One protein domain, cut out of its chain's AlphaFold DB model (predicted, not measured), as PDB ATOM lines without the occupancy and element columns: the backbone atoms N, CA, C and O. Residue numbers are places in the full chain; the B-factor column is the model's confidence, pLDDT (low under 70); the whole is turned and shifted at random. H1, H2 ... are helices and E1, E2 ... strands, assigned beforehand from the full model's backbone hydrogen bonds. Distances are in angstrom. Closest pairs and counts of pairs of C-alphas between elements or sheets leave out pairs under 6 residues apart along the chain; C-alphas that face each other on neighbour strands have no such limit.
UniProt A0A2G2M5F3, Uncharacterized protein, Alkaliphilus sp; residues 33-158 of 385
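This is residues 33 to 158 of the 385 residues of an uncharacterized protein of Alkaliphilus sp (UniProt A0A2G2M5F3). A long, curled and twisted wall of four strands, E2 E10 E9 E6, is covered on part of its length by a small sheet, E3 E8 E7, face to face with it, while a second small sheet, E1 E4 E5, faces it only partly at one end, E3 running on into E4. H1 sits on the second small sheet, and H3 lies at that end of the body, reached from H2 by a loop whose residues 51 to 56 stick out. The printed part has 126 residues, with H1 H2 H3 followed by E1 to E10; the large sheet is mixed, the small ones antiparallel, and the class is mixed, helices and strands. It is compact, with a radius of gyration of the C-alphas of 14.9 A and spans of 44 by 31 by 24 A.

In the large sheet E10, residues 147 to 157, forms a hairpin with E9, residues 136 to 144, with N 140 and O 151 2.8 A apart. E2, residues 83 to 88, is parallel to E10 at 23 degrees, with N 84 and O 152 at 2.8 A. E6, residues 114 to 117, is antiparallel to E9, with N 116 and O 141 at 2.9 A. E7, residues 123 to 126, and E8, residues 129 to 132, form a hairpin, with N 131 and O 124 at 2.8 A; E3, residues 92 to 94, is antiparallel to E8, with N 93 and O 130 at 2.9 A. E4, residues 97 to 101, is antiparallel to E1, residues 74 to 79, with N 78 and O 98 at 2.7 A, and forms a hairpin with E5, residues 106 to 108, with N 99 and O 107 at 2.9 A. These make a stack of sheets, three sheets face to face in turn: the parts of the large sheet and E3 E8 E7 that face each other are 7.8 A centre to centre, those of the large sheet and E1 E4 E5 11.1 A. H1, residues 39 to 42, is on E1 E4 E5 at a height over the sheet of 8.1 A, closest at the C-alphas of Tyr 39 and Phe 106, 5.8 A. H2, residues 45 to 49, only grazes E3 E8 E7. H3, residues 59 to 70, is not on any of the sheets. H2 and H3 have every O i to N i+4 pair within hydrogen-bond range; H1 is too short for one.

H1 begins at C-alpha 39 (1.268, -44.342, -5.945). H3 is 16.1 A long, E9 26.6 A, and E10 32.3 A, ending at C-alpha 157 (-5.614, -12.266, -2.307).

The C-alphas farthest apart, of Asp 103 and Asn 158, are 45.4 A apart. The printed part has no cut, and no link is long. Residues 33 and 47 to 58 are under pLDDT 70.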
ATOM      1  N   ILE A  33      13.483 -44.157  -6.345       68.06
ATOM      2  CA  ILE A  33      12.534 -43.324  -5.584       68.06
ATOM      3  C   ILE A  33      11.287 -42.984  -6.417       68.06
ATOM      4  O   ILE A  33      10.229 -42.724  -5.856       68.06
ATOM      5  N   ARG A  34      11.392 -42.968  -7.750       79.88
ATOM      6  CA  ARG A  34      10.307 -42.540  -8.646       79.88
ATOM      7  C   ARG A  34       9.338 -43.652  -9.029       79.88
ATOM      8  O   ARG A  34       8.339 -43.323  -9.658       79.88
ATOM      9  N   LYS A  35       9.606 -44.917  -8.693       88.81
ATOM     10  CA  LYS A  35       8.757 -46.065  -9.045       88.81
ATOM     11  C   LYS A  35       8.244 -46.752  -7.789       88.81
ATOM     12  O   LYS A  35       9.004 -46.951  -6.851       88.81
ATOM     13  N   SER A  36       6.976 -47.142  -7.786       90.62
ATOM     14  CA  SER A  36       6.389 -47.926  -6.695       90.62
ATOM     15  C   SER A  36       5.198 -48.738  -7.204       90.62
ATOM     16  O   SER A  36       4.631 -48.442  -8.253       90.62
ATOM     17  N   THR A  37       4.810 -49.771  -6.464       91.81
ATOM     18  CA  THR A  37       3.511 -50.446  -6.610       91.81
ATOM     19  C   THR A  37       2.393 -49.708  -5.866       91.81
ATOM     20  O   THR A  37       1.235 -50.097  -5.954       91.81
ATOM     21  N   ASN A  38       2.731 -48.652  -5.123       89.62
ATOM     22  CA  ASN A  38       1.810 -47.803  -4.384       89.62
ATOM     23  C   ASN A  38       2.047 -46.334  -4.763       89.62
ATOM     24  O   ASN A  38       3.082 -45.756  -4.429       89.62
ATOM     25  N   TYR A  39       1.094 -45.713  -5.458       88.06
ATOM     26  CA  TYR A  39       1.268 -44.342  -5.945       88.06
ATOM     27  C   TYR A  39       1.378 -43.303  -4.814       88.06
ATOM     28  O   TYR A  39       2.005 -42.267  -5.017       88.06
ATOM     29  N   GLU A  40       0.827 -43.569  -3.625       87.75
ATOM     30  CA  GLU A  40       0.894 -42.651  -2.475       87.75
ATOM     31  C   GLU A  40       2.345 -42.404  -2.028       87.75
ATOM     32  O   GLU A  40       2.706 -41.307  -1.606       87.75
ATOM     33  N   GLU A  41       3.229 -43.392  -2.208       86.75
ATOM     34  CA  GLU A  41       4.666 -43.264  -1.923       86.75
ATOM     35  C   GLU A  41       5.384 -42.313  -2.891       86.75
ATOM     36  O   GLU A  41       6.490 -41.842  -2.613       86.75
ATOM     37  N   LEU A  42       4.752 -42.025  -4.032       86.75
ATOM     38  CA  LEU A  42       5.272 -41.160  -5.083       86.75
ATOM     39  C   LEU A  42       4.789 -39.708  -4.955       86.75
ATOM     40  O   LEU A  42       5.235 -38.854  -5.732       86.75
ATOM     41  N   ILE A  43       3.917 -39.409  -3.987       85.62
ATOM     42  CA  ILE A  43       3.447 -38.052  -3.688       85.62
ATOM     43  C   ILE A  43       4.515 -37.274  -2.905       85.62
ATOM     44  O   ILE A  43       5.249 -37.798  -2.067       85.62
ATOM     45  N   GLY A  44       4.624 -35.977  -3.189       77.75
ATOM     46  CA  GLY A  44       5.583 -35.063  -2.574       77.75
ATOM     47  C   GLY A  44       6.979 -35.124  -3.196       77.75
ATOM     48  O   GLY A  44       7.860 -34.345  -2.807       77.75
ATOM     49  N   LEU A  45       7.199 -35.996  -4.185       78.69
ATOM     50  CA  LEU A  45       8.484 -36.113  -4.869       78.69
ATOM     51  C   LEU A  45       8.793 -34.882  -5.717       78.69
ATOM     52  O   LEU A  45       9.955 -34.513  -5.810       78.69
ATOM     53  N   SER A  46       7.800 -34.161  -6.235       73.56
ATOM     54  CA  SER A  46       7.988 -32.913  -6.985       73.56
ATOM     55  C   SER A  46       8.714 -31.861  -6.174       73.56
ATOM     56  O   SER A  46       9.608 -31.195  -6.685       73.56
ATOM     57  N   GLY A  47       8.403 -31.756  -4.878       63.25
ATOM     58  CA  GLY A  47       9.157 -30.906  -3.960       63.25
ATOM     59  C   GLY A  47      10.629 -31.312  -3.894       63.25
ATOM     60  O   GLY A  47      11.498 -30.449  -3.764       63.25
ATOM     61  N   ARG A  48      10.920 -32.610  -4.019       64.50
ATOM     62  CA  ARG A  48      12.274 -33.168  -4.077       64.50
ATOM     63  C   ARG A  48      12.906 -33.018  -5.463       64.50
ATOM     64  O   ARG A  48      14.086 -32.779  -5.500       64.50
ATOM     65  N   LEU A  49      12.186 -33.011  -6.585       57.38
ATOM     66  CA  LEU A  49      12.779 -32.894  -7.937       57.38
ATOM     67  C   LEU A  49      13.544 -31.581  -8.194       57.38
ATOM     68  O   LEU A  49      14.416 -31.523  -9.062       57.38
ATOM     69  N   PHE A  50      13.266 -30.530  -7.418       54.12
ATOM     70  CA  PHE A  50      14.068 -29.299  -7.406       54.12
ATOM     71  C   PHE A  50      15.366 -29.433  -6.590       54.12
ATOM     72  O   PHE A  50      16.037 -28.432  -6.388       54.12
ATOM     73  N   SER A  51      15.718 -30.645  -6.136       49.81
ATOM     74  CA  SER A  51      16.955 -30.996  -5.429       49.81
ATOM     75  C   SER A  51      18.129 -31.332  -6.345       49.81
ATOM     76  O   SER A  51      19.141 -31.836  -5.864       49.81
ATOM     77  N   THR A  52      18.035 -31.066  -7.645       51.38
ATOM     78  CA  THR A  52      19.152 -31.304  -8.562       51.38
ATOM     79  C   THR A  52      19.960 -30.021  -8.720       51.38
ATOM     80  O   THR A  52      19.721 -29.147  -9.552       51.38
ATOM     81  N   GLU A  53      20.935 -29.907  -7.828       50.09
ATOM     82  CA  GLU A  53      21.992 -28.900  -7.826       50.09
ATOM     83  C   GLU A  53      22.755 -28.812  -9.152       50.09
ATOM     84  O   GLU A  53      23.303 -27.774  -9.533       50.09
ATOM     85  N   TYR A  54      22.771 -29.933  -9.854       49.19
ATOM     86  CA  TYR A  54      23.355 -30.081 -11.154       49.19
ATOM     87  C   TYR A  54      22.292 -30.473 -12.162       49.19
ATOM     88  O   TYR A  54      21.357 -31.224 -11.902       49.19
ATOM     89  N   CYS A  55      22.526 -30.028 -13.384       49.28
ATOM     90  CA  CYS A  55      21.936 -30.531 -14.609       49.28
ATOM     91  C   CYS A  55      22.378 -31.996 -14.890       49.28
ATOM     92  O   CYS A  55      22.748 -32.339 -16.008       49.28
ATOM     93  N   GLU A  56      22.432 -32.833 -13.849       49.81
ATOM     94  CA  GLU A  56      22.961 -34.201 -13.825       49.81
ATOM     95  C   GLU A  56      22.053 -35.179 -14.560       49.81
ATOM     96  O   GLU A  56      22.535 -36.140 -15.159       49.81
ATOM     97  N   PHE A  57      20.756 -34.873 -14.652       58.38
ATOM     98  CA  PHE A  57      19.899 -35.528 -15.628       58.38
ATOM     99  C   PHE A  57      20.208 -34.965 -17.011       58.38
ATOM    100  O   PHE A  57      19.549 -34.045 -17.498       58.38
ATOM    101  N   SER A  58      21.273 -35.476 -17.632       64.94
ATOM    102  CA  SER A  58      21.576 -35.149 -19.021       64.94
ATOM    103  C   SER A  58      20.348 -35.415 -19.888       64.94
ATOM    104  O   SER A  58      19.573 -36.338 -19.629       64.94
ATOM    105  N   ARG A  59      20.167 -34.630 -20.950       73.19
ATOM    106  CA  ARG A  59      19.073 -34.843 -21.905       73.19
ATOM    107  C   ARG A  59      19.066 -36.271 -22.468       73.19
ATOM    108  O   ARG A  59      18.010 -36.776 -22.824       73.19
ATOM    109  N   GLU A  60      20.219 -36.940 -22.498       76.62
ATOM    110  CA  GLU A  60      20.331 -38.358 -22.854       76.62
ATOM    111  C   GLU A  60      19.748 -39.301 -21.793       76.62
ATOM    112  O   GLU A  60      19.069 -40.261 -22.146       76.62
ATOM    113  N   LEU A  61      19.942 -39.031 -20.498       74.75
ATOM    114  CA  LEU A  61      19.279 -39.788 -19.429       74.75
ATOM    115  C   LEU A  61      17.764 -39.561 -19.436       74.75
ATOM    116  O   LEU A  61      17.012 -40.521 -19.282       74.75
ATOM    117  N   GLU A  62      17.313 -38.330 -19.704       78.06
ATOM    118  CA  GLU A  62      15.887 -38.037 -19.896       78.06
ATOM    119  C   GLU A  62      15.298 -38.827 -21.061       78.06
ATOM    120  O   GLU A  62      14.264 -39.467 -20.896       78.06
ATOM    121  N   LYS A  63      15.996 -38.882 -22.201       83.00
ATOM    122  CA  LYS A  63      15.598 -39.718 -23.341       83.00
ATOM    123  C   LYS A  63      15.573 -41.204 -22.994       83.00
ATOM    124  O   LYS A  63      14.610 -41.880 -23.332       83.00
ATOM    125  N   LYS A  64      16.599 -41.731 -22.313       85.19
ATOM    126  CA  LYS A  64      16.633 -43.142 -21.886       85.19
ATOM    127  C   LYS A  64      15.457 -43.473 -20.971       85.19
ATOM    128  O   LYS A  64      14.809 -44.500 -21.158       85.19
ATOM    129  N   ARG A  65      15.162 -42.594 -20.012       85.56
ATOM    130  CA  ARG A  65      14.019 -42.743 -19.112       85.56
ATOM    131  C   ARG A  65      12.701 -42.676 -19.877       85.56
ATOM    132  O   ARG A  65      11.862 -43.546 -19.684       85.56
ATOM    133  N   LEU A  66      12.549 -41.709 -20.779       88.62
ATOM    134  CA  LEU A  66      11.372 -41.601 -21.633       88.62
ATOM    135  C   LEU A  66      11.178 -42.877 -22.461       88.62
ATOM    136  O   LEU A  66      10.091 -43.436 -22.450       88.62
ATOM    137  N   ASN A  67      12.230 -43.410 -23.081       90.06
ATOM    138  CA  ASN A  67      12.161 -44.677 -23.814       90.06
ATOM    139  C   ASN A  67      11.754 -45.850 -22.908       90.06
ATOM    140  O   ASN A  67      10.955 -46.686 -23.317       90.06
ATOM    141  N   SER A  68      12.259 -45.906 -21.669       90.50
ATOM    142  CA  SER A  68      11.834 -46.918 -20.692       90.50
ATOM    143  C   SER A  68      10.351 -46.786 -20.342       90.50
ATOM    144  O   SER A  68       9.677 -47.807 -20.239       90.50
ATOM    145  N   ILE A  69       9.845 -45.567 -20.172       91.50
ATOM    146  CA  ILE A  69       8.425 -45.310 -19.903       91.50
ATOM    147  C   ILE A  69       7.573 -45.750 -21.100       91.50
ATOM    148  O   ILE A  69       6.603 -46.477 -20.927       91.50
ATOM    149  N   LEU A  70       7.980 -45.377 -22.317       92.81
ATOM    150  CA  LEU A  70       7.270 -45.698 -23.561       92.81
ATOM    151  C   LEU A  70       7.331 -47.180 -23.950       92.81
ATOM    152  O   LEU A  70       6.579 -47.610 -24.817       92.81
ATOM    153  N   SER A  71       8.210 -47.967 -23.324       93.69
ATOM    154  CA  SER A  71       8.257 -49.420 -23.519       93.69
ATOM    155  C   SER A  71       7.158 -50.173 -22.757       93.69
ATOM    156  O   SER A  71       6.983 -51.372 -22.963       93.69
ATOM    157  N   LYS A  72       6.431 -49.480 -21.872       94.56
ATOM    158  CA  LYS A  72       5.321 -50.019 -21.089       94.56
ATOM    159  C   LYS A  72       3.998 -49.403 -21.531       94.56
ATOM    160  O   LYS A  72       3.932 -48.233 -21.898       94.56
ATOM    161  N   GLU A  73       2.925 -50.178 -21.422       96.31
ATOM    162  CA  GLU A  73       1.569 -49.672 -21.622       96.31
ATOM    163  C   GLU A  73       1.154 -48.791 -20.433       96.31
ATOM    164  O   GLU A  73       1.155 -49.238 -19.283       96.31
ATOM    165  N   ILE A  74       0.806 -47.536 -20.716       97.19
ATOM    166  CA  ILE A  74       0.314 -46.566 -19.732       97.19
ATOM    167  C   ILE A  74      -1.211 -46.604 -19.747       97.19
ATOM    168  O   ILE A  74      -1.823 -46.447 -20.800       97.19
ATOM    169  N   ARG A  75      -1.822 -46.780 -18.575       97.00
ATOM    170  CA  ARG A  75      -3.279 -46.784 -18.399       97.00
ATOM    171  C   ARG A  75      -3.842 -45.419 -18.043       97.00
ATOM    172  O   ARG A  75      -4.957 -45.101 -18.447       97.00
ATOM    173  N   ASN A  76      -3.114 -44.637 -17.251       96.94
ATOM    174  CA  ASN A  76      -3.633 -43.388 -16.708       96.94
ATOM    175  C   ASN A  76      -2.509 -42.409 -16.345       96.94
ATOM    176  O   ASN A  76      -1.378 -42.799 -16.056       96.94
ATOM    177  N   LEU A  77      -2.867 -41.126 -16.311       97.56
ATOM    178  CA  LEU A  77      -2.086 -40.050 -15.710       97.56
ATOM    179  C   LEU A  77      -2.824 -39.582 -14.459       97.56
ATOM    180  O   LEU A  77      -3.973 -39.173 -14.545       97.56
ATOM    181  N   ILE A  78      -2.169 -39.590 -13.314       96.81
ATOM    182  CA  ILE A  78      -2.688 -39.154 -12.020       96.81
ATOM    183  C   ILE A  78      -1.999 -37.840 -11.652       96.81
ATOM    184  O   ILE A  78      -0.796 -37.675 -11.864       96.81
ATOM    185  N   VAL A  79      -2.763 -36.900 -11.099       97.12
ATOM    186  CA  VAL A  79      -2.221 -35.719 -10.420       97.12
ATOM    187  C   VAL A  79      -2.443 -35.871  -8.922       97.12
ATOM    188  O   VAL A  79      -3.484 -36.368  -8.507       97.12
ATOM    189  N   SER A  80      -1.482 -35.456  -8.095       95.12
ATOM    190  CA  SER A  80      -1.606 -35.598  -6.631       95.12
ATOM    191  C   SER A  80      -2.672 -34.695  -6.004       95.12
ATOM    192  O   SER A  80      -2.944 -34.795  -4.812       95.12
ATOM    193  N   THR A  81      -3.213 -33.751  -6.773       95.25
ATOM    194  CA  THR A  81      -4.333 -32.903  -6.377       95.25
ATOM    195  C   THR A  81      -5.050 -32.372  -7.612       95.25
ATOM    196  O   THR A  81      -4.401 -32.011  -8.596       95.25
ATOM    197  N   ASP A  82      -6.373 -32.263  -7.527       96.44
ATOM    198  CA  ASP A  82      -7.216 -31.653  -8.557       96.44
ATOM    199  C   ASP A  82      -7.479 -30.163  -8.289       96.44
ATOM    200  O   ASP A  82      -7.873 -29.428  -9.194       96.44
ATOM    201  N   ILE A  83      -7.257 -29.691  -7.054       97.00
ATOM    202  CA  ILE A  83      -7.536 -28.310  -6.639       97.00
ATOM    203  C   ILE A  83      -6.401 -27.772  -5.767       97.00
ATOM    204  O   ILE A  83      -5.952 -28.412  -4.815       97.00
ATOM    205  N   VAL A  84      -5.969 -26.545  -6.045       97.25
ATOM    206  CA  VAL A  84      -5.027 -25.803  -5.203       97.25
ATOM    207  C   VAL A  84      -5.612 -24.442  -4.848       97.25
ATOM    208  O   VAL A  84      -5.850 -23.602  -5.714       97.25
ATOM    209  N   ASN A  85      -5.787 -24.204  -3.551       97.06
ATOM    210  CA  ASN A  85      -6.205 -22.910  -3.022       97.06
ATOM    211  C   ASN A  85      -5.014 -22.218  -2.358       97.06
ATOM    212  O   ASN A  85      -4.369 -22.774  -1.469       97.06
ATOM    213  N   PHE A  86      -4.732 -21.000  -2.803       95.25
ATOM    214  CA  PHE A  86      -3.760 -20.110  -2.197       95.25
ATOM    215  C   PHE A  86      -4.483 -18.991  -1.464       95.25
ATOM    216  O   PHE A  86      -5.231 -18.233  -2.079       95.25
ATOM    217  N   GLU A  87      -4.173 -18.826  -0.181       93.75
ATOM    218  CA  GLU A  87      -4.624 -17.664   0.592       93.75
ATOM    219  C   GLU A  87      -4.134 -16.353  -0.035       93.75
ATOM    220  O   GLU A  87      -4.859 -15.364  -0.086       93.75
ATOM    221  N   ALA A  88      -2.910 -16.346  -0.573       93.31
ATOM    222  CA  ALA A  88      -2.336 -15.162  -1.191       93.31
ATOM    223  C   ALA A  88      -1.277 -15.470  -2.260       93.31
ATOM    224  O   ALA A  88      -0.633 -16.529  -2.245       93.31
ATOM    225  N   SER A  89      -1.054 -14.504  -3.157       94.06
ATOM    226  CA  SER A  89       0.088 -14.500  -4.077       94.06
ATOM    227  C   SER A  89       1.431 -14.519  -3.342       94.06
ATOM    228  O   SER A  89       1.532 -14.241  -2.148       94.06
ATOM    229  N   GLY A  90       2.498 -14.868  -4.059       90.88
ATOM    230  CA  GLY A  90       3.832 -14.954  -3.468       90.88
ATOM    231  C   GLY A  90       4.037 -16.208  -2.619       90.88
ATOM    232  O   GLY A  90       4.978 -16.258  -1.843       90.88
ATOM    233  N   THR A  91       3.201 -17.235  -2.766       90.94
ATOM    234  CA  THR A  91       3.360 -18.565  -2.151       90.94
ATOM    235  C   THR A  91       3.544 -19.634  -3.239       90.94
ATOM    236  O   THR A  91       3.505 -19.332  -4.439       90.94
ATOM    237  N   CYS A  92       3.834 -20.886  -2.867       90.38
ATOM    238  CA  CYS A  92       3.842 -21.999  -3.822       90.38
ATOM    239  C   CYS A  92       3.332 -23.312  -3.225       90.38
ATOM    240  O   CYS A  92       3.484 -23.569  -2.033       90.38
ATOM    241  N   HIS A  93       2.791 -24.154  -4.100       90.56
ATOM    242  CA  HIS A  93       2.358 -25.520  -3.831       90.56
ATOM    243  C   HIS A  93       3.112 -26.474  -4.768       90.56
ATOM    244  O   HIS A  93       3.555 -26.060  -5.842       90.56
ATOM    245  N   PHE A  94       3.279 -27.731  -4.367       89.62
ATOM    246  CA  PHE A  94       3.849 -28.767  -5.229       89.62
ATOM    247  C   PHE A  94       2.794 -29.834  -5.470       89.62
ATOM    248  O   PHE A  94       2.254 -30.370  -4.510       89.62
ATOM    249  N   ALA A  95       2.539 -30.111  -6.738       93.25
ATOM    250  CA  ALA A  95       1.711 -31.197  -7.223       93.25
ATOM    251  C   ALA A  95       2.589 -32.173  -8.007       93.25
ATOM    252  O   ALA A  95       3.517 -31.746  -8.688       93.25
ATOM    253  N   ASP A  96       2.272 -33.457  -7.939       93.50
ATOM    254  CA  ASP A  96       2.956 -34.513  -8.672       93.50
ATOM    255  C   ASP A  96       2.134 -34.967  -9.873       93.50
ATOM    256  O   ASP A  96       0.908 -35.000  -9.811       93.50
ATOM    257  N   ALA A  97       2.822 -35.333 -10.953       95.56
ATOM    258  CA  ALA A  97       2.270 -36.094 -12.065       95.56
ATOM    259  C   ALA A  97       2.812 -37.524 -11.990       95.56
ATOM    260  O   ALA A  97       4.028 -37.726 -11.963       95.56
ATOM    261  N   ILE A  98       1.922 -38.508 -11.954       96.19
ATOM    262  CA  ILE A  98       2.251 -39.924 -11.780       96.19
ATOM    263  C   ILE A  98       1.562 -40.708 -12.890       96.19
ATOM    264  O   ILE A  98       0.380 -40.508 -13.134       96.19
ATOM    265  N   ILE A  99       2.275 -41.593 -13.573       96.69
ATOM    266  CA  ILE A  99       1.662 -42.523 -14.525       96.69
ATOM    267  C   ILE A  99       1.369 -43.853 -13.847       96.69
ATOM    268  O   ILE A  99       2.154 -44.327 -13.028       96.69
ATOM    269  N   GLU A 100       0.238 -44.438 -14.216       97.12
ATOM    270  CA  GLU A 100      -0.162 -45.801 -13.878       97.12
ATOM    271  C   GLU A 100       0.064 -46.685 -15.103       97.12
ATOM    272  O   GLU A 100      -0.431 -46.384 -16.194       97.12
ATOM    273  N   TYR A 101       0.806 -47.772 -14.932       97.00
ATOM    274  CA  TYR A 101       1.067 -48.747 -15.985       97.00
ATOM    275  C   TYR A 101       0.059 -49.900 -15.960       97.00
ATOM    276  O   TYR A 101      -0.576 -50.192 -14.945       97.00
ATOM    277  N   ALA A 102      -0.050 -50.625 -17.075       96.75
ATOM    278  CA  ALA A 102      -0.925 -51.791 -17.170       96.75
ATOM    279  C   ALA A 102      -0.526 -52.962 -16.252       96.75
ATOM    280  O   ALA A 102      -1.373 -53.780 -15.886       96.75
ATOM    281  N   ASP A 103       0.742 -53.016 -15.840       94.88
ATOM    282  CA  ASP A 103       1.278 -53.995 -14.887       94.88
ATOM    283  C   ASP A 103       0.960 -53.657 -13.413       94.88
ATOM    284  O   ASP A 103       1.374 -54.388 -12.516       94.88
ATOM    285  N   GLY A 104       0.225 -52.566 -13.154       94.56
ATOM    286  CA  GLY A 104      -0.130 -52.106 -11.808       94.56
ATOM    287  C   GLY A 104       0.986 -51.347 -11.084       94.56
ATOM    288  O   GLY A 104       0.829 -51.001  -9.915       94.56
ATOM    289  N   THR A 105       2.117 -51.084 -11.748       95.81
ATOM    290  CA  THR A 105       3.175 -50.219 -11.209       95.81
ATOM    291  C   THR A 105       2.916 -48.749 -11.534       95.81
ATOM    292  O   THR A 105       2.182 -48.410 -12.463       95.81
ATOM    293  N   PHE A 106       3.556 -47.862 -10.776       95.69
ATOM    294  CA  PHE A 106       3.444 -46.417 -10.921       95.69
ATOM    295  C   PHE A 106       4.815 -45.772 -11.083       95.69
ATOM    296  O   PHE A 106       5.817 -46.267 -10.558       95.69
ATOM    297  N   GLU A 107       4.857 -44.630 -11.768       93.44
ATOM    298  CA  GLU A 107       6.064 -43.810 -11.862       93.44
ATOM    299  C   GLU A 107       5.769 -42.309 -11.785       93.44
ATOM    300  O   GLU A 107       4.909 -41.793 -12.495       93.44
ATOM    301  N   ASN A 108       6.508 -41.573 -10.950       92.44
ATOM    302  CA  ASN A 108       6.413 -40.114 -10.876       92.44
ATOM    303  C   ASN A 108       7.150 -39.466 -12.051       92.44
ATOM    304  O   ASN A 108       8.372 -39.557 -12.146       92.44
ATOM    305  N   ILE A 109       6.431 -38.750 -12.907       92.06
ATOM    306  CA  ILE A 109       6.931 -38.137 -14.144       92.06
ATOM    307  C   ILE A 109       6.902 -36.605 -14.119       92.06
ATOM    308  O   ILE A 109       6.940 -35.963 -15.167       92.06
ATOM    309  N   SER A 110       6.814 -35.987 -12.945       90.50
ATOM    310  CA  SER A 110       6.565 -34.543 -12.809       90.50
ATOM    311  C   SER A 110       7.597 -33.655 -13.519       90.50
ATOM    312  O   SER A 110       7.273 -32.540 -13.923       90.50
ATOM    313  N   ASP A 111       8.826 -34.135 -13.714       82.50
ATOM    314  CA  ASP A 111       9.911 -33.446 -14.418       82.50
ATOM    315  C   ASP A 111       9.838 -33.496 -15.953       82.50
ATOM    316  O   ASP A 111      10.378 -32.593 -16.611       82.50
ATOM    317  N   ILE A 112       9.177 -34.522 -16.498       86.12
ATOM    318  CA  ILE A 112       9.025 -34.771 -17.942       86.12
ATOM    319  C   ILE A 112       7.591 -34.547 -18.444       86.12
ATOM    320  O   ILE A 112       7.386 -34.373 -19.643       86.12
ATOM    321  N   ALA A 113       6.602 -34.515 -17.546       91.69
ATOM    322  CA  ALA A 113       5.244 -34.098 -17.864       91.69
ATOM    323  C   ALA A 113       5.238 -32.650 -18.375       91.69
ATOM    324  O   ALA A 113       6.001 -31.794 -17.911       91.69
ATOM    325  N   LYS A 114       4.340 -32.353 -19.316       93.19
ATOM    326  CA  LYS A 114       4.105 -30.986 -19.776       93.19
ATOM    327  C   LYS A 114       3.115 -30.312 -18.827       93.19
ATOM    328  O   LYS A 114       1.984 -30.770 -18.680       93.19
ATOM    329  N   TRP A 115       3.542 -29.201 -18.234       94.06
ATOM    330  CA  TRP A 115       2.728 -28.361 -17.356       94.06
ATOM    331  C   TRP A 115       2.459 -27.018 -18.025       94.06
ATOM    332  O   TRP A 115       3.395 -26.341 -18.450       94.06
ATOM    333  N   GLU A 116       1.199 -26.613 -18.083       95.12
ATOM    334  CA  GLU A 116       0.784 -25.370 -18.726       95.12
ATOM    335  C   GLU A 116      -0.278 -24.670 -17.880       95.12
ATOM    336  O   GLU A 116      -1.228 -25.300 -17.430       95.12
ATOM    337  N   SER A 117      -0.129 -23.368 -17.642       96.44
ATOM    338  CA  SER A 117      -1.174 -22.562 -17.005       96.44
ATOM    339  C   SER A 117      -1.966 -21.842 -18.083       96.44
ATOM    340  O   SER A 117      -1.371 -21.156 -18.911       96.44
ATOM    341  N   LYS A 118      -3.301 -21.922 -18.034       97.94
ATOM    342  CA  LYS A 118      -4.167 -21.145 -18.937       97.94
ATOM    343  C   LYS A 118      -4.030 -19.633 -18.752       97.94
ATOM    344  O   LYS A 118      -4.377 -18.877 -19.650       97.94
ATOM    345  N   ASN A 119      -3.557 -19.192 -17.586       96.94
ATOM    346  CA  ASN A 119      -3.265 -17.790 -17.322       96.94
ATOM    347  C   ASN A 119      -2.000 -17.695 -16.464       96.94
ATOM    348  O   ASN A 119      -2.034 -17.865 -15.239       96.94
ATOM    349  N   SER A 120      -0.878 -17.429 -17.133       93.44
ATOM    350  CA  SER A 120       0.433 -17.327 -16.500       93.44
ATOM    351  C   SER A 120       0.616 -16.084 -15.635       93.44
ATOM    352  O   SER A 120       1.606 -16.043 -14.901       93.44
ATOM    353  N   ASP A 121      -0.284 -15.101 -15.706       93.56
ATOM    354  CA  ASP A 121      -0.239 -13.889 -14.881       93.56
ATOM    355  C   ASP A 121      -0.822 -14.146 -13.489       93.56
ATOM    356  O   ASP A 121      -0.304 -13.622 -12.509       93.56
ATOM    357  N   ILE A 122      -1.807 -15.048 -13.390       95.94
ATOM    358  CA  ILE A 122      -2.402 -15.492 -12.118       95.94
ATOM    359  C   ILE A 122      -1.526 -16.563 -11.463       95.94
ATOM    360  O   ILE A 122      -1.152 -16.445 -10.293       95.94
ATOM    361  N   VAL A 123      -1.159 -17.609 -12.213       96.12
ATOM    362  CA  VAL A 123      -0.393 -18.755 -11.697       96.12
ATOM    363  C   VAL A 123       0.682 -19.172 -12.692       96.12
ATOM    364  O   VAL A 123       0.399 -19.481 -13.846       96.12
ATOM    365  N   GLY A 124       1.927 -19.240 -12.223       92.81
ATOM    366  CA  GLY A 124       3.008 -19.915 -12.939       92.81
ATOM    367  C   GLY A 124       3.095 -21.386 -12.543       92.81
ATOM    368  O   GLY A 124       2.879 -21.722 -11.380       92.81
ATOM    369  N   VAL A 125       3.469 -22.255 -13.478       91.94
ATOM    370  CA  VAL A 125       3.720 -23.671 -13.200       91.94
ATOM    371  C   VAL A 125       5.009 -24.128 -13.872       91.94
ATOM    372  O   VAL A 125       5.303 -23.731 -14.997       91.94
ATOM    373  N   TYR A 126       5.797 -24.934 -13.167       87.38
ATOM    374  CA  TYR A 126       7.006 -25.553 -13.698       87.38
ATOM    375  C   TYR A 126       7.244 -26.868 -12.953       87.38
ATOM    376  O   TYR A 126       7.421 -26.819 -11.743       87.38
ATOM    377  N   ASN A 127       7.251 -28.019 -13.634       86.75
ATOM    378  CA  ASN A 127       7.513 -29.352 -13.052       86.75
ATOM    379  C   ASN A 127       6.798 -29.620 -11.724       86.75
ATOM    380  O   ASN A 127       7.436 -29.887 -10.706       86.75
ATOM    381  N   GLY A 128       5.481 -29.438 -11.704       89.00
ATOM    382  CA  GLY A 128       4.688 -29.656 -10.497       89.00
ATOM    383  C   GLY A 128       4.747 -28.529  -9.471       89.00
ATOM    384  O   GLY A 128       3.919 -28.468  -8.568       89.00
ATOM    385  N   ARG A 129       5.659 -27.562  -9.608       88.69
ATOM    386  CA  ARG A 129       5.677 -26.383  -8.742       88.69
ATOM    387  C   ARG A 129       4.720 -25.316  -9.247       88.69
ATOM    388  O   ARG A 129       4.977 -24.658 -10.255       88.69
ATOM    389  N   ILE A 130       3.668 -25.089  -8.477       93.94
ATOM    390  CA  ILE A 130       2.600 -24.130  -8.738       93.94
ATOM    391  C   ILE A 130       2.876 -22.860  -7.928       93.94
ATOM    392  O   ILE A 130       2.979 -22.908  -6.704       93.94
ATOM    393  N   SER A 131       3.034 -21.720  -8.599       93.06
ATOM    394  CA  SER A 131       3.358 -20.422  -7.996       93.06
ATOM    395  C   SER A 131       2.220 -19.427  -8.187       93.06
ATOM    396  O   SER A 131       1.956 -19.022  -9.319       93.06
ATOM    397  N   ALA A 132       1.616 -18.976  -7.088       95.44
ATOM    398  CA  ALA A 132       0.619 -17.911  -7.107       95.44
ATOM    399  C   ALA A 132       1.288 -16.551  -7.358       95.44
ATOM    400  O   ALA A 132       2.196 -16.160  -6.618       95.44
ATOM    401  N   LYS A 133       0.853 -15.835  -8.396       93.50
ATOM    402  CA  LYS A 133       1.410 -14.538  -8.808       93.50
ATOM    403  C   LYS A 133       0.442 -13.384  -8.579       93.50
ATOM    404  O   LYS A 133       0.880 -12.351  -8.085       93.50
ATOM    405  N   SER A 134      -0.841 -13.575  -8.875       96.56
ATOM    406  CA  SER A 134      -1.882 -12.583  -8.610       96.56
ATOM    407  C   SER A 134      -3.203 -13.241  -8.221       96.56
ATOM    408  O   SER A 134      -3.448 -14.404  -8.539       96.56
ATOM    409  N   LYS A 135      -4.065 -12.473  -7.554       97.94
ATOM    410  CA  LYS A 135      -5.456 -12.811  -7.249       97.94
ATOM    411  C   LYS A 135      -6.202 -13.222  -8.515       97.94
ATOM    412  O   LYS A 135      -6.053 -12.593  -9.564       97.94
ATOM    413  N   GLY A 136      -7.033 -14.251  -8.390       98.19
ATOM    414  CA  GLY A 136      -7.856 -14.772  -9.474       98.19
ATOM    415  C   GLY A 136      -7.903 -16.295  -9.486       98.19
ATOM    416  O   GLY A 136      -7.362 -16.962  -8.605       98.19
ATOM    417  N   SER A 137      -8.546 -16.842 -10.511       98.25
ATOM    418  CA  SER A 137      -8.657 -18.285 -10.722       98.25
ATOM    419  C   SER A 137      -8.165 -18.649 -12.114       98.25
ATOM    420  O   SER A 137      -8.359 -17.897 -13.068       98.25
ATOM    421  N   THR A 138      -7.531 -19.808 -12.243       98.56
ATOM    422  CA  THR A 138      -7.111 -20.361 -13.532       98.56
ATOM    423  C   THR A 138      -7.048 -21.886 -13.459       98.56
ATOM    424  O   THR A 138      -7.311 -22.487 -12.418       98.56
ATOM    425  N   THR A 139      -6.708 -22.526 -14.570       98.56
ATOM    426  CA  THR A 139      -6.526 -23.975 -14.652       98.56
ATOM    427  C   THR A 139      -5.112 -24.277 -15.111       98.56
ATOM    428  O   THR A 139      -4.629 -23.691 -16.083       98.56
ATOM    429  N   ILE A 140      -4.478 -25.235 -14.446       98.50
ATOM    430  CA  ILE A 140      -3.261 -25.876 -14.928       98.50
ATOM    431  C   ILE A 140      -3.645 -27.133 -15.697       98.50
ATOM    432  O   ILE A 140      -4.462 -27.927 -15.239       98.50
ATOM    433  N   ILE A 141      -3.044 -27.308 -16.865       98.19
ATOM    434  CA  ILE A 141      -3.143 -28.499 -17.696       98.19
ATOM    435  C   ILE A 141      -1.845 -29.283 -17.521       98.19
ATOM    436  O   ILE A 141      -0.753 -28.754 -17.742       98.19
ATOM    437  N   VAL A 142      -1.980 -30.544 -17.121       98.06
ATOM    438  CA  VAL A 142      -0.881 -31.504 -17.009       98.06
ATOM    439  C   VAL A 142      -1.084 -32.548 -18.089       98.06
ATOM    440  O   VAL A 142      -2.149 -33.158 -18.153       98.06
ATOM    441  N   SER A 143      -0.097 -32.736 -18.956       97.25
ATOM    442  CA  SER A 143      -0.200 -33.679 -20.072       97.25
ATOM    443  C   SER A 143       1.047 -34.537 -20.215       97.25
ATOM    444  O   SER A 143       2.171 -34.086 -19.975       97.25
ATOM    445  N   PHE A 144       0.828 -35.786 -20.606       96.19
ATOM    446  CA  PHE A 144       1.872 -36.731 -20.967       96.19
ATOM    447  C   PHE A 144       1.312 -37.687 -22.019       96.19
ATOM    448  O   PHE A 144       0.360 -38.414 -21.739       96.19
ATOM    449  N   LEU A 145       1.888 -37.664 -23.225       93.19
ATOM    450  CA  LEU A 145       1.312 -38.319 -24.406       93.19
ATOM    451  C   LEU A 145      -0.141 -37.860 -24.617       93.19
ATOM    452  O   LEU A 145      -0.410 -36.659 -24.556       93.19
ATOM    453  N   ASP A 146      -1.062 -38.800 -24.811       94.38
ATOM    454  CA  ASP A 146      -2.484 -38.529 -25.030       94.38
ATOM    455  C   ASP A 146      -3.260 -38.319 -23.717       94.38
ATOM    456  O   ASP A 146      -4.437 -37.953 -23.725       94.38
ATOM    457  N   PHE A 147      -2.610 -38.500 -22.560       97.56
ATOM    458  CA  PHE A 147      -3.240 -38.297 -21.263       97.56
ATOM    459  C   PHE A 147      -3.182 -36.834 -20.843       97.56
ATOM    460  O   PHE A 147      -2.134 -36.187 -20.878       97.56
ATOM    461  N   THR A 148      -4.320 -36.323 -20.376       97.81
ATOM    462  CA  THR A 148      -4.448 -34.953 -19.877       97.81
ATOM    463  C   THR A 148      -5.231 -34.923 -18.567       97.81
ATOM    464  O   THR A 148      -6.308 -35.509 -18.459       97.81
ATOM    465  N   LYS A 149      -4.717 -34.178 -17.587       98.31
ATOM    466  CA  LYS A 149      -5.385 -33.839 -16.327       98.31
ATOM    467  C   LYS A 149      -5.422 -32.329 -16.127       98.31
ATOM    468  O   LYS A 149      -4.655 -31.579 -16.734       98.31
ATOM    469  N   LYS A 150      -6.360 -31.878 -15.298       98.38
ATOM    470  CA  LYS A 150      -6.573 -30.466 -14.982       98.38
ATOM    471  C   LYS A 150      -6.477 -30.277 -13.478       98.38
ATOM    472  O   LYS A 150      -7.015 -31.089 -12.741       98.38
ATOM    473  N   ILE A 151      -5.832 -29.193 -13.068       98.62
ATOM    474  CA  ILE A 151      -5.789 -28.745 -11.679       98.62
ATOM    475  C   ILE A 151      -6.409 -27.353 -11.639       98.62
ATOM    476  O   ILE A 151      -5.925 -26.431 -12.306       98.62
ATOM    477  N   GLU A 152      -7.491 -27.194 -10.891       98.56
ATOM    478  CA  GLU A 152      -8.097 -25.889 -10.651       98.56
ATOM    479  C   GLU A 152      -7.286 -25.129  -9.609       98.56
ATOM    480  O   GLU A 152      -6.911 -25.671  -8.570       98.56
ATOM    481  N   VAL A 153      -6.994 -23.860  -9.881       98.50
ATOM    482  CA  VAL A 153      -6.203 -23.038  -8.969       98.50
ATOM    483  C   VAL A 153      -6.930 -21.744  -8.670       98.50
ATOM    484  O   VAL A 153      -7.347 -21.033  -9.585       98.50
ATOM    485  N   ARG A 154      -7.028 -21.417  -7.381       98.31
ATOM    486  CA  ARG A 154      -7.594 -20.163  -6.883       98.31
ATOM    487  C   ARG A 154      -6.581 -19.446  -6.004       98.31
ATOM    488  O   ARG A 154      -5.999 -20.049  -5.108       98.31
ATOM    489  N   VAL A 155      -6.402 -18.155  -6.244       98.06
ATOM    490  CA  VAL A 155      -5.604 -17.246  -5.418       98.06
ATOM    491  C   VAL A 155      -6.548 -16.204  -4.840       98.06
ATOM    492  O   VAL A 155      -7.133 -15.420  -5.591       98.06
ATOM    493  N   LEU A 156      -6.729 -16.230  -3.520       97.06
ATOM    494  CA  LEU A 156      -7.740 -15.418  -2.846       97.06
ATOM    495  C   LEU A 156      -7.338 -13.944  -2.796       97.06
ATOM    496  O   LEU A 156      -8.146 -13.089  -3.155       97.06
ATOM    497  N   GLU A 157      -6.084 -13.646  -2.443       96.25
ATOM    498  CA  GLU A 157      -5.614 -12.266  -2.307       96.25
ATOM    499  C   GLU A 157      -4.278 -11.972  -2.999       96.25
ATOM    500  O   GLU A 157      -3.435 -12.846  -3.221       96.25
ATOM    501  N   ASN A 158      -4.079 -10.695  -3.335       95.75
ATOM    502  CA  ASN A 158      -2.766 -10.177  -3.707       95.75
ATOM    503  C   ASN A 158      -1.978  -9.855  -2.436       95.75
ATOM    504  O   ASN A 158      -2.470  -9.161  -1.549       95.75
TER     505      ASN A 158